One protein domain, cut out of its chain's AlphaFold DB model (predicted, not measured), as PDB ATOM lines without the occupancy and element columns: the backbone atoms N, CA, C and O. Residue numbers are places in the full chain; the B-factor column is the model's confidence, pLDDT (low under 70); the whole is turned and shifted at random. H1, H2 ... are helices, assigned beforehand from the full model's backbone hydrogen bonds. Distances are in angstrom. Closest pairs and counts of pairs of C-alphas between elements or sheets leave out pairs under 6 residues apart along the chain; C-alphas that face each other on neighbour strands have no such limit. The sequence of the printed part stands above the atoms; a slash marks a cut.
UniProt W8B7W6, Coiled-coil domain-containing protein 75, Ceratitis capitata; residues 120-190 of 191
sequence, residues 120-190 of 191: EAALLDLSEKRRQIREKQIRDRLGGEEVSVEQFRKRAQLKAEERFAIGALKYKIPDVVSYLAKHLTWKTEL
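This is residues 120 to 190 of the 191 residues of the protein "Coiled-coil domain-containing protein 75" of Ceratitis capitata (UniProt W8B7W6). Two long helices, H1 and H2, lie loosely side by side, running opposite ways and spreading toward the link that joins them, while residues 171 to 190, with the short helix H3, stick out as an arm that adds to the length. The printed part has 71 residues with three named helices, in the order H1, H2, H3, and no named strand: all helix. It is extended, with a radius of gyration of the C-alphas of 20.0 A and spans of 60 by 29 by 18 A.

H1, residues 120 to 142, begins at C-alpha 120 (-35.709, -14.061, 4.309) and is 33.2 A long. H2, residues 149 to 170, is 31.3 A long. H3, residues 176 to 188, ends at C-alpha 188 (-53.968, -45.863, 14.328).

H1 and H2 are close but not clearly touching, the closest C-alphas, those of Leu 123 and Leu 169, being 7.6 A apart. Their tilt is shallow, 24 degrees. H3 is apart from both. Every O i to N i+4 pair is within hydrogen-bond range in H1 and H2, and 6 of 9 in H3.

The C-alphas farthest apart, of Gly 143 and Leu 190, are 61.3 A apart. The printed part has no cut. The H1 to H2 link is short and the H2 to H3 link tight. The pLDDT is under 70 at residues 144 to 146 and 170 to 190.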
ATOM      1  N   GLU A 120     -37.070 -13.828   4.809       84.62
ATOM      2  CA  GLU A 120     -35.709 -14.061   4.309       84.62
ATOM      3  C   GLU A 120     -34.777 -12.910   4.681       84.62
ATOM      4  O   GLU A 120     -33.713 -13.164   5.232       84.62
ATOM      5  N   ALA A 121     -35.220 -11.663   4.497       87.31
ATOM      6  CA  ALA A 121     -34.476 -10.480   4.928       87.31
ATOM      7  C   ALA A 121     -34.198 -10.514   6.440       87.31
ATOM      8  O   ALA A 121     -33.052 -10.408   6.861       87.31
ATOM      9  N   ALA A 122     -35.214 -10.807   7.259       85.38
ATOM     10  CA  ALA A 122     -35.039 -10.919   8.707       85.38
ATOM     11  C   ALA A 122     -34.058 -12.040   9.117       85.38
ATOM     12  O   ALA A 122     -33.321 -11.905  10.094       85.38
ATOM     13  N   LEU A 123     -34.035 -13.161   8.388       85.56
ATOM     14  CA  LEU A 123     -33.076 -14.244   8.624       85.56
ATOM     15  C   LEU A 123     -31.652 -13.849   8.221       85.56
ATOM     16  O   LEU A 123     -30.716 -14.183   8.952       85.56
ATOM     17  N   LEU A 124     -31.493 -13.145   7.097       87.94
ATOM     18  CA  LEU A 124     -30.209 -12.614   6.645       87.94
ATOM     19  C   LEU A 124     -29.647 -11.636   7.681       87.94
ATOM     20  O   LEU A 124     -28.552 -11.880   8.188       87.94
ATOM     21  N   ASP A 125     -30.434 -10.654   8.119       89.00
ATOM     22  CA  ASP A 125     -30.029  -9.675   9.136       89.00
ATOM     23  C   ASP A 125     -29.577 -10.347  10.443       89.00
ATOM     24  O   ASP A 125     -28.560  -9.986  11.040       89.00
ATOM     25  N   LEU A 126     -30.315 -11.363  10.910       86.19
ATOM     26  CA  LEU A 126     -29.928 -12.128  12.099       86.19
ATOM     27  C   LEU A 126     -28.636 -12.921  11.888       86.19
ATOM     28  O   LEU A 126     -27.833 -13.051  12.816       86.19
ATOM     29  N   SER A 127     -28.433 -13.477  10.694       86.25
ATOM     30  CA  SER A 127     -27.216 -14.218  10.363       86.25
ATOM     31  C   SER A 127     -25.985 -13.305  10.334       86.25
ATOM     32  O   SER A 127     -24.946 -13.662  10.893       86.25
ATOM     33  N   GLU A 128     -26.125 -12.095   9.791       90.31
ATOM     34  CA  GLU A 128     -25.067 -11.088   9.743       90.31
ATOM     35  C   GLU A 128     -24.723 -10.571  11.139       90.31
ATOM     36  O   GLU A 128     -23.550 -10.560  11.520       90.31
ATOM     37  N   LYS A 129     -25.737 -10.245  11.953       87.69
ATOM     38  CA  LYS A 129     -25.545  -9.848  13.357       87.69
ATOM     39  C   LYS A 129     -24.779 -10.911  14.142       87.69
ATOM     40  O   LYS A 129     -23.830 -10.593  14.856       87.69
ATOM     41  N   ARG A 130     -25.116 -12.191  13.959       85.50
ATOM     42  CA  ARG A 130     -24.389 -13.311  14.581       85.50
ATOM     43  C   ARG A 130     -22.940 -13.404  14.129       85.50
ATOM     44  O   ARG A 130     -22.075 -13.699  14.954       85.50
ATOM     45  N   ARG A 131     -22.670 -13.158  12.843       88.50
ATOM     46  CA  ARG A 131     -21.302 -13.134  12.308       88.50
ATOM     47  C   ARG A 131     -20.487 -12.034  12.981       88.50
ATOM     48  O   ARG A 131     -19.433 -12.324  13.535       88.50
ATOM     49  N   GLN A 132     -21.031 -10.820  13.042       89.75
ATOM     50  CA  GLN A 132     -20.383  -9.675  13.686       89.75
ATOM     51  C   GLN A 132     -20.141  -9.904  15.184       89.75
ATOM     52  O   GLN A 132     -19.065  -9.597  15.691       89.75
ATOM     53  N   ILE A 133     -21.112 -10.473  15.910       86.25
ATOM     54  CA  ILE A 133     -20.954 -10.795  17.337       86.25
ATOM     55  C   ILE A 133     -19.852 -11.839  17.535       86.25
ATOM     56  O   ILE A 133     -19.026 -11.692  18.434       86.25
ATOM     57  N   ARG A 134     -19.807 -12.879  16.694       85.81
ATOM     58  CA  ARG A 134     -18.762 -13.908  16.761       85.81
ATOM     59  C   ARG A 134     -17.378 -13.322  16.478       85.81
ATOM     60  O   ARG A 134     -16.442 -13.634  17.205       85.81
ATOM     61  N   GLU A 135     -17.254 -12.463  15.470       87.94
ATOM     62  CA  GLU A 135     -16.002 -11.761  15.155       87.94
ATOM     63  C   GLU A 135     -15.530 -10.893  16.333       87.94
ATOM     64  O   GLU A 135     -14.362 -10.967  16.713       87.94
ATOM     65  N   LYS A 136     -16.437 -10.136  16.966       85.69
ATOM     66  CA  LYS A 136     -16.132  -9.354  18.178       85.69
ATOM     67  C   LYS A 136     -15.675 -10.246  19.331       85.69
ATOM     68  O   LYS A 136     -14.627 -10.000  19.900       85.69
ATOM     69  N   GLN A 137     -16.383 -11.343  19.605       81.94
ATOM     70  CA  GLN A 137     -16.000 -12.282  20.666       81.94
ATOM     71  C   GLN A 137     -14.615 -12.898  20.453       81.94
ATOM     72  O   GLN A 137     -13.904 -13.139  21.424       81.94
ATOM     73  N   ILE A 138     -14.236 -13.184  19.204       83.94
ATOM     74  CA  ILE A 138     -12.894 -13.686  18.887       83.94
ATOM     75  C   ILE A 138     -11.852 -12.599  19.167       83.94
ATOM     76  O   ILE A 138     -10.850 -12.895  19.808       83.94
ATOM     77  N   ARG A 139     -12.101 -11.348  18.752       83.38
ATOM     78  CA  ARG A 139     -11.207 -10.211  19.043       83.38
ATOM     79  C   ARG A 139     -11.048  -9.973  20.543       83.38
ATOM     80  O   ARG A 139      -9.921  -9.886  21.010       83.38
ATOM     81  N   ASP A 140     -12.145  -9.962  21.293       80.25
ATOM     82  CA  ASP A 140     -12.129  -9.746  22.744       80.25
ATOM     83  C   ASP A 140     -11.370 -10.871  23.468       80.25
ATOM     84  O   ASP A 140     -10.592 -10.618  24.383       80.25
ATOM     85  N   ARG A 141     -11.545 -12.130  23.033       77.44
ATOM     86  CA  ARG A 141     -10.794 -13.276  23.578       77.44
ATOM     87  C   ARG A 141      -9.298 -13.192  23.289       77.44
ATOM     88  O   ARG A 141      -8.511 -13.615  24.125       77.44
ATOM     89  N   LEU A 142      -8.917 -12.682  22.118       76.31
ATOM     90  CA  LEU A 142      -7.515 -12.455  21.763       76.31
ATOM     91  C   LEU A 142      -6.912 -11.273  22.542       76.31
ATOM     92  O   LEU A 142      -5.709 -11.268  22.777       76.31
ATOM     93  N   GLY A 143      -7.735 -10.303  22.956       74.75
ATOM     94  CA  GLY A 143      -7.323  -9.119  23.715       74.75
ATOM     95  C   GLY A 143      -7.100  -9.335  25.217       74.75
ATOM     96  O   GLY A 143      -6.586  -8.437  25.871       74.75
ATOM     97  N   GLY A 144      -7.459 -10.500  25.773       63.50
ATOM     98  CA  GLY A 144      -7.165 -10.851  27.171       63.50
ATOM     99  C   GLY A 144      -7.907 -10.036  28.240       63.50
ATOM    100  O   GLY A 144      -7.523 -10.097  29.404       63.50
ATOM    101  N   GLU A 145      -8.954  -9.284  27.884       69.50
ATOM    102  CA  GLU A 145      -9.694  -8.454  28.845       69.50
ATOM    103  C   GLU A 145     -10.558  -9.289  29.812       69.50
ATOM    104  O   GLU A 145     -11.277 -10.211  29.406       69.50
ATOM    105  N   GLU A 146     -10.529  -8.939  31.104       69.75
ATOM    106  CA  GLU A 146     -11.356  -9.573  32.135       69.75
ATOM    107  C   GLU A 146     -12.846  -9.259  31.928       69.75
ATOM    108  O   GLU A 146     -13.270  -8.110  31.777       69.75
ATOM    109  N   VAL A 147     -13.679 -10.304  31.922       71.75
ATOM    110  CA  VAL A 147     -15.113 -10.170  31.642       71.75
ATOM    111  C   VAL A 147     -15.827  -9.558  32.849       71.75
ATOM    112  O   VAL A 147     -16.104 -10.242  33.832       71.75
ATOM    113  N   SER A 148     -16.196  -8.281  32.744       83.75
ATOM    114  CA  SER A 148     -16.987  -7.586  33.769       83.75
ATOM    115  C   SER A 148     -18.392  -8.195  33.937       83.75
ATOM    116  O   SER A 148     -19.026  -8.658  32.981       83.75
ATOM    117  N   VAL A 149     -18.928  -8.139  35.162       82.44
ATOM    118  CA  VAL A 149     -20.272  -8.640  35.517       82.44
ATOM    119  C   VAL A 149     -21.366  -7.982  34.666       82.44
ATOM    120  O   VAL A 149     -22.332  -8.637  34.267       82.44
ATOM    121  N   GLU A 150     -21.207  -6.704  34.318       83.88
ATOM    122  CA  GLU A 150     -22.148  -6.008  33.435       83.88
ATOM    123  C   GLU A 150     -22.122  -6.553  32.005       83.88
ATOM    124  O   GLU A 150     -23.170  -6.713  31.375       83.88
ATOM    125  N   GLN A 151     -20.934  -6.885  31.494       83.69
ATOM    126  CA  GLN A 151     -20.786  -7.488  30.170       83.69
ATOM    127  C   GLN A 151     -21.431  -8.877  30.134       83.69
ATOM    128  O   GLN A 151     -22.087  -9.228  29.151       83.69
ATOM    129  N   PHE A 152     -21.309  -9.653  31.214       82.38
ATOM    130  CA  PHE A 152     -21.980 -10.946  31.340       82.38
ATOM    131  C   PHE A 152     -23.511 -10.809  31.300       82.38
ATOM    132  O   PHE A 152     -24.171 -11.518  30.535       82.38
ATOM    133  N   ARG A 153     -24.082  -9.848  32.045       87.25
ATOM    134  CA  ARG A 153     -25.531  -9.563  32.037       87.25
ATOM    135  C   ARG A 153     -26.028  -9.145  30.651       87.25
ATOM    136  O   ARG A 153     -27.013  -9.701  30.168       87.25
ATOM    137  N   LYS A 154     -25.306  -8.244  29.974       86.62
ATOM    138  CA  LYS A 154     -25.621  -7.812  28.599       86.62
ATOM    139  C   LYS A 154     -25.583  -8.986  27.612       86.62
ATOM    140  O   LYS A 154     -26.495  -9.145  26.805       86.62
ATOM    141  N   ARG A 155     -24.579  -9.869  27.707       83.56
ATOM    142  CA  ARG A 155     -24.488 -11.086  26.873       83.56
ATOM    143  C   ARG A 155     -25.664 -12.039  27.106       83.56
ATOM    144  O   ARG A 155     -26.165 -12.624  26.146       83.56
ATOM    145  N   ALA A 156     -26.105 -12.202  28.353       86.75
ATOM    146  CA  ALA A 156     -27.248 -13.050  28.683       86.75
ATOM    147  C   ALA A 156     -28.562 -12.512  28.085       86.75
ATOM    148  O   ALA A 156     -29.314 -13.290  27.496       86.75
ATOM    149  N   GLN A 157     -28.796 -11.197  28.168       87.50
ATOM    150  CA  GLN A 157     -29.962 -10.529  27.574       87.50
ATOM    151  C   GLN A 157     -29.982 -10.672  26.046       87.50
ATOM    152  O   GLN A 157     -30.946 -11.206  25.499       87.50
ATOM    153  N   LEU A 158     -28.879 -10.335  25.369       86.56
ATOM    154  CA  LEU A 158     -28.770 -10.465  23.909       86.56
ATOM    155  C   LEU A 158     -28.996 -11.908  23.438       86.56
ATOM    156  O   LEU A 158     -29.694 -12.154  22.457       86.56
ATOM    157  N   LYS A 159     -28.463 -12.895  24.169       86.75
ATOM    158  CA  LYS A 159     -28.675 -14.315  23.857       86.75
ATOM    159  C   LYS A 159     -30.145 -14.733  24.007       86.75
ATOM    160  O   LYS A 159     -30.601 -15.605  23.264       86.75
ATOM    161  N   ALA A 160     -30.875 -14.159  24.964       86.50
ATOM    162  CA  ALA A 160     -32.301 -14.413  25.148       86.50
ATOM    163  C   ALA A 160     -33.139 -13.769  24.030       86.50
ATOM    164  O   ALA A 160     -33.976 -14.449  23.433       86.50
ATOM    165  N   GLU A 161     -32.856 -12.513  23.681       85.56
ATOM    166  CA  GLU A 161     -33.504 -11.788  22.579       85.56
ATOM    167  C   GLU A 161     -33.278 -12.476  21.229       85.56
ATOM    168  O   GLU A 161     -34.224 -12.693  20.470       85.56
ATOM    169  N   GLU A 162     -32.049 -12.922  20.950       81.81
ATOM    170  CA  GLU A 162     -31.743 -13.704  19.752       81.81
ATOM    171  C   GLU A 162     -32.562 -14.994  19.693       81.81
ATOM    172  O   GLU A 162     -33.098 -15.357  18.645       81.81
ATOM    173  N   ARG A 163     -32.662 -15.717  20.816       83.88
ATOM    174  CA  ARG A 163     -33.449 -16.951  20.890       83.88
ATOM    175  C   ARG A 163     -34.926 -16.688  20.631       83.88
ATOM    176  O   ARG A 163     -35.545 -17.473  19.916       83.88
ATOM    177  N   PHE A 164     -35.458 -15.595  21.167       82.44
ATOM    178  CA  PHE A 164     -36.833 -15.174  20.934       82.44
ATOM    179  C   PHE A 164     -37.075 -14.824  19.460       82.44
ATOM    180  O   PHE A 164     -37.969 -15.399  18.835       82.44
ATOM    181  N   ALA A 165     -36.226 -13.978  18.869       79.94
ATOM    182  CA  ALA A 165     -36.319 -13.580  17.464       79.94
ATOM    183  C   ALA A 165     -36.235 -14.789  16.518       79.94
ATOM    184  O   ALA A 165     -37.017 -14.931  15.578       79.94
ATOM    185  N   ILE A 166     -35.327 -15.724  16.803       79.56
ATOM    186  CA  ILE A 166     -35.187 -16.959  16.026       79.56
ATOM    187  C   ILE A 166     -36.375 -17.884  16.230       79.56
ATOM    188  O   ILE A 166     -36.790 -18.531  15.276       79.56
ATOM    189  N   GLY A 167     -36.910 -17.981  17.446       78.94
ATOM    190  CA  GLY A 167     -38.118 -18.746  17.731       78.94
ATOM    191  C   GLY A 167     -39.288 -18.245  16.891       78.94
ATOM    192  O   GLY A 167     -39.863 -19.025  16.135       78.94
ATOM    193  N   ALA A 168     -39.552 -16.937  16.931       76.94
ATOM    194  CA  ALA A 168     -40.591 -16.281  16.138       76.94
ATOM    195  C   ALA A 168     -40.422 -16.535  14.630       76.94
ATOM    196  O   ALA A 168     -41.386 -16.849  13.933       76.94
ATOM    197  N   LEU A 169     -39.183 -16.504  14.135       71.75
ATOM    198  CA  LEU A 169     -38.883 -16.824  12.742       71.75
ATOM    199  C   LEU A 169     -38.821 -18.324  12.453       71.75
ATOM    200  O   LEU A 169     -38.840 -18.690  11.291       71.75
ATOM    201  N   LYS A 170     -38.732 -19.234  13.424       66.31
ATOM    202  CA  LYS A 170     -38.641 -20.683  13.161       66.31
ATOM    203  C   LYS A 170     -39.995 -21.351  13.004       66.31
ATOM    204  O   LYS A 170     -40.048 -22.372  12.319       66.31
ATOM    205  N   TYR A 171     -41.070 -20.790  13.561       61.12
ATOM    206  CA  TYR A 171     -42.407 -21.358  13.402       61.12
ATOM    207  C   TYR A 171     -42.783 -21.402  11.912       61.12
ATOM    208  O   TYR A 171     -42.997 -20.383  11.254       61.12
ATOM    209  N   LYS A 172     -42.768 -22.616  11.350       58.03
ATOM    210  CA  LYS A 172     -43.416 -22.943  10.080       58.03
ATOM    211  C   LYS A 172     -44.874 -23.212  10.421       58.03
ATOM    212  O   LYS A 172     -45.137 -24.074  11.256       58.03
ATOM    213  N   ILE A 173     -45.804 -22.504   9.785       57.97
ATOM    214  CA  ILE A 173     -47.210 -22.915   9.805       57.97
ATOM    215  C   ILE A 173     -47.235 -24.308   9.161       57.97
ATOM    216  O   ILE A 173     -46.777 -24.434   8.020       57.97
ATOM    217  N   PRO A 174     -47.636 -25.366   9.884       56.16
ATOM    218  CA  PRO A 174     -47.620 -26.706   9.328       56.16
ATOM    219  C   PRO A 174     -48.566 -26.764   8.133       56.16
ATOM    220  O   PRO A 174     -49.706 -26.303   8.191       56.16
ATOM    221  N   ASP A 175     -48.090 -27.348   7.039       53.84
ATOM    222  CA  ASP A 175     -48.925 -27.620   5.880       53.84
ATOM    223  C   ASP A 175     -50.125 -28.460   6.309       53.84
ATOM    224  O   ASP A 175     -49.944 -29.430   7.048       53.84
ATOM    225  N   VAL A 176     -51.322 -28.148   5.799       61.25
ATOM    226  CA  VAL A 176     -52.569 -28.892   6.085       61.25
ATOM    227  C   VAL A 176     -52.366 -30.409   5.946       61.25
ATOM    228  O   VAL A 176     -52.839 -31.183   6.768       61.25
ATOM    229  N   VAL A 177     -51.562 -30.836   4.965       60.78
ATOM    230  CA  VAL A 177     -51.186 -32.241   4.736       60.78
ATOM    231  C   VAL A 177     -50.343 -32.819   5.881       60.78
ATOM    232  O   VAL A 177     -50.586 -33.937   6.320       60.78
ATOM    233  N   SER A 178     -49.369 -32.061   6.393       61.09
ATOM    234  CA  SER A 178     -48.535 -32.479   7.529       61.09
ATOM    235  C   SER A 178     -49.303 -32.494   8.853       61.09
ATOM    236  O   SER A 178     -49.045 -33.340   9.705       61.09
ATOM    237  N   TYR A 179     -50.264 -31.580   9.012       67.06
ATOM    238  CA  TYR A 179     -51.128 -31.506  10.185       67.06
ATOM    239  C   TYR A 179     -52.091 -32.699  10.220       67.06
ATOM    240  O   TYR A 179     -52.154 -33.413  11.217       67.06
ATOM    241  N   LEU A 180     -52.744 -32.998   9.090       65.31
ATOM    242  CA  LEU A 180     -53.598 -34.178   8.950       65.31
ATOM    243  C   LEU A 180     -52.814 -35.480   9.150       65.31
ATOM    244  O   LEU A 180     -53.290 -36.351   9.868       65.31
ATOM    245  N   ALA A 181     -51.601 -35.604   8.599       65.62
ATOM    246  CA  ALA A 181     -50.774 -36.800   8.772       65.62
ATOM    247  C   ALA A 181     -50.462 -37.107  10.250       65.62
ATOM    248  O   ALA A 181     -50.590 -38.254  10.661       65.62
ATOM    249  N   LYS A 182     -50.134 -36.089  11.060       63.38
ATOM    250  CA  LYS A 182     -49.873 -36.253  12.504       63.38
ATOM    251  C   LYS A 182     -51.109 -36.695  13.292       63.38
ATOM    252  O   LYS A 182     -50.992 -37.460  14.242       63.38
ATOM    253  N   HIS A 183     -52.291 -36.220  12.904       66.31
ATOM    254  CA  HIS A 183     -53.544 -36.593  13.566       66.31
ATOM    255  C   HIS A 183     -54.126 -37.921  13.058       66.31
ATOM    256  O   HIS A 183     -54.878 -38.573  13.778       66.31
ATOM    257  N   LEU A 184     -53.758 -38.352  11.848       59.41
ATOM    258  CA  LEU A 184     -54.107 -39.665  11.301       59.41
ATOM    259  C   LEU A 184     -53.281 -40.792  11.937       59.41
ATOM    260  O   LEU A 184     -53.857 -41.829  12.251       59.41
ATOM    261  N   THR A 185     -51.984 -40.584  12.200       57.12
ATOM    262  CA  THR A 185     -51.136 -41.577  12.891       57.12
ATOM    263  C   THR A 185     -51.552 -41.794  14.346       57.12
ATOM    264  O   THR A 185     -51.544 -42.920  14.829       57.12
ATOM    265  N   TRP A 186     -52.029 -40.748  15.026       53.00
ATOM    266  CA  TRP A 186     -52.566 -40.859  16.389       53.00
ATOM    267  C   TRP A 186     -53.822 -41.738  16.473       53.00
ATOM    268  O   TRP A 186     -54.100 -42.353  17.497       53.00
ATOM    269  N   LYS A 187     -54.590 -41.827  15.380       54.09
ATOM    270  CA  LYS A 187     -55.823 -42.623  15.325       54.09
ATOM    271  C   LYS A 187     -55.563 -44.112  15.068       54.09
ATOM    272  O   LYS A 187     -56.459 -44.920  15.290       54.09
ATOM    273  N   THR A 188     -54.367 -44.471  14.596       56.38
ATOM    274  CA  THR A 188     -53.968 -45.863  14.328       56.38
ATOM    275  C   THR A 188     -53.267 -46.546  15.504       56.38
ATOM    276  O   THR A 188     -53.164 -47.762  15.489       56.38
ATOM    277  N   GLU A 189     -52.838 -45.799  16.527       53.88
ATOM    278  CA  GLU A 189     -52.178 -46.328  17.740       53.88
ATOM    279  C   GLU A 189     -53.160 -46.663  18.887       53.88
ATOM    280  O   GLU A 189     -52.742 -47.044  19.973       53.88
ATOM    281  N   LEU A 190     -54.474 -46.526  18.658       52.38
ATOM    282  CA  LEU A 190     -55.544 -46.721  19.656       52.38
ATOM    283  C   LEU A 190     -56.377 -48.006  19.445       52.38
ATOM    284  O   LEU A 190     -57.544 -48.063  19.831       52.38
TER     285      LEU A 190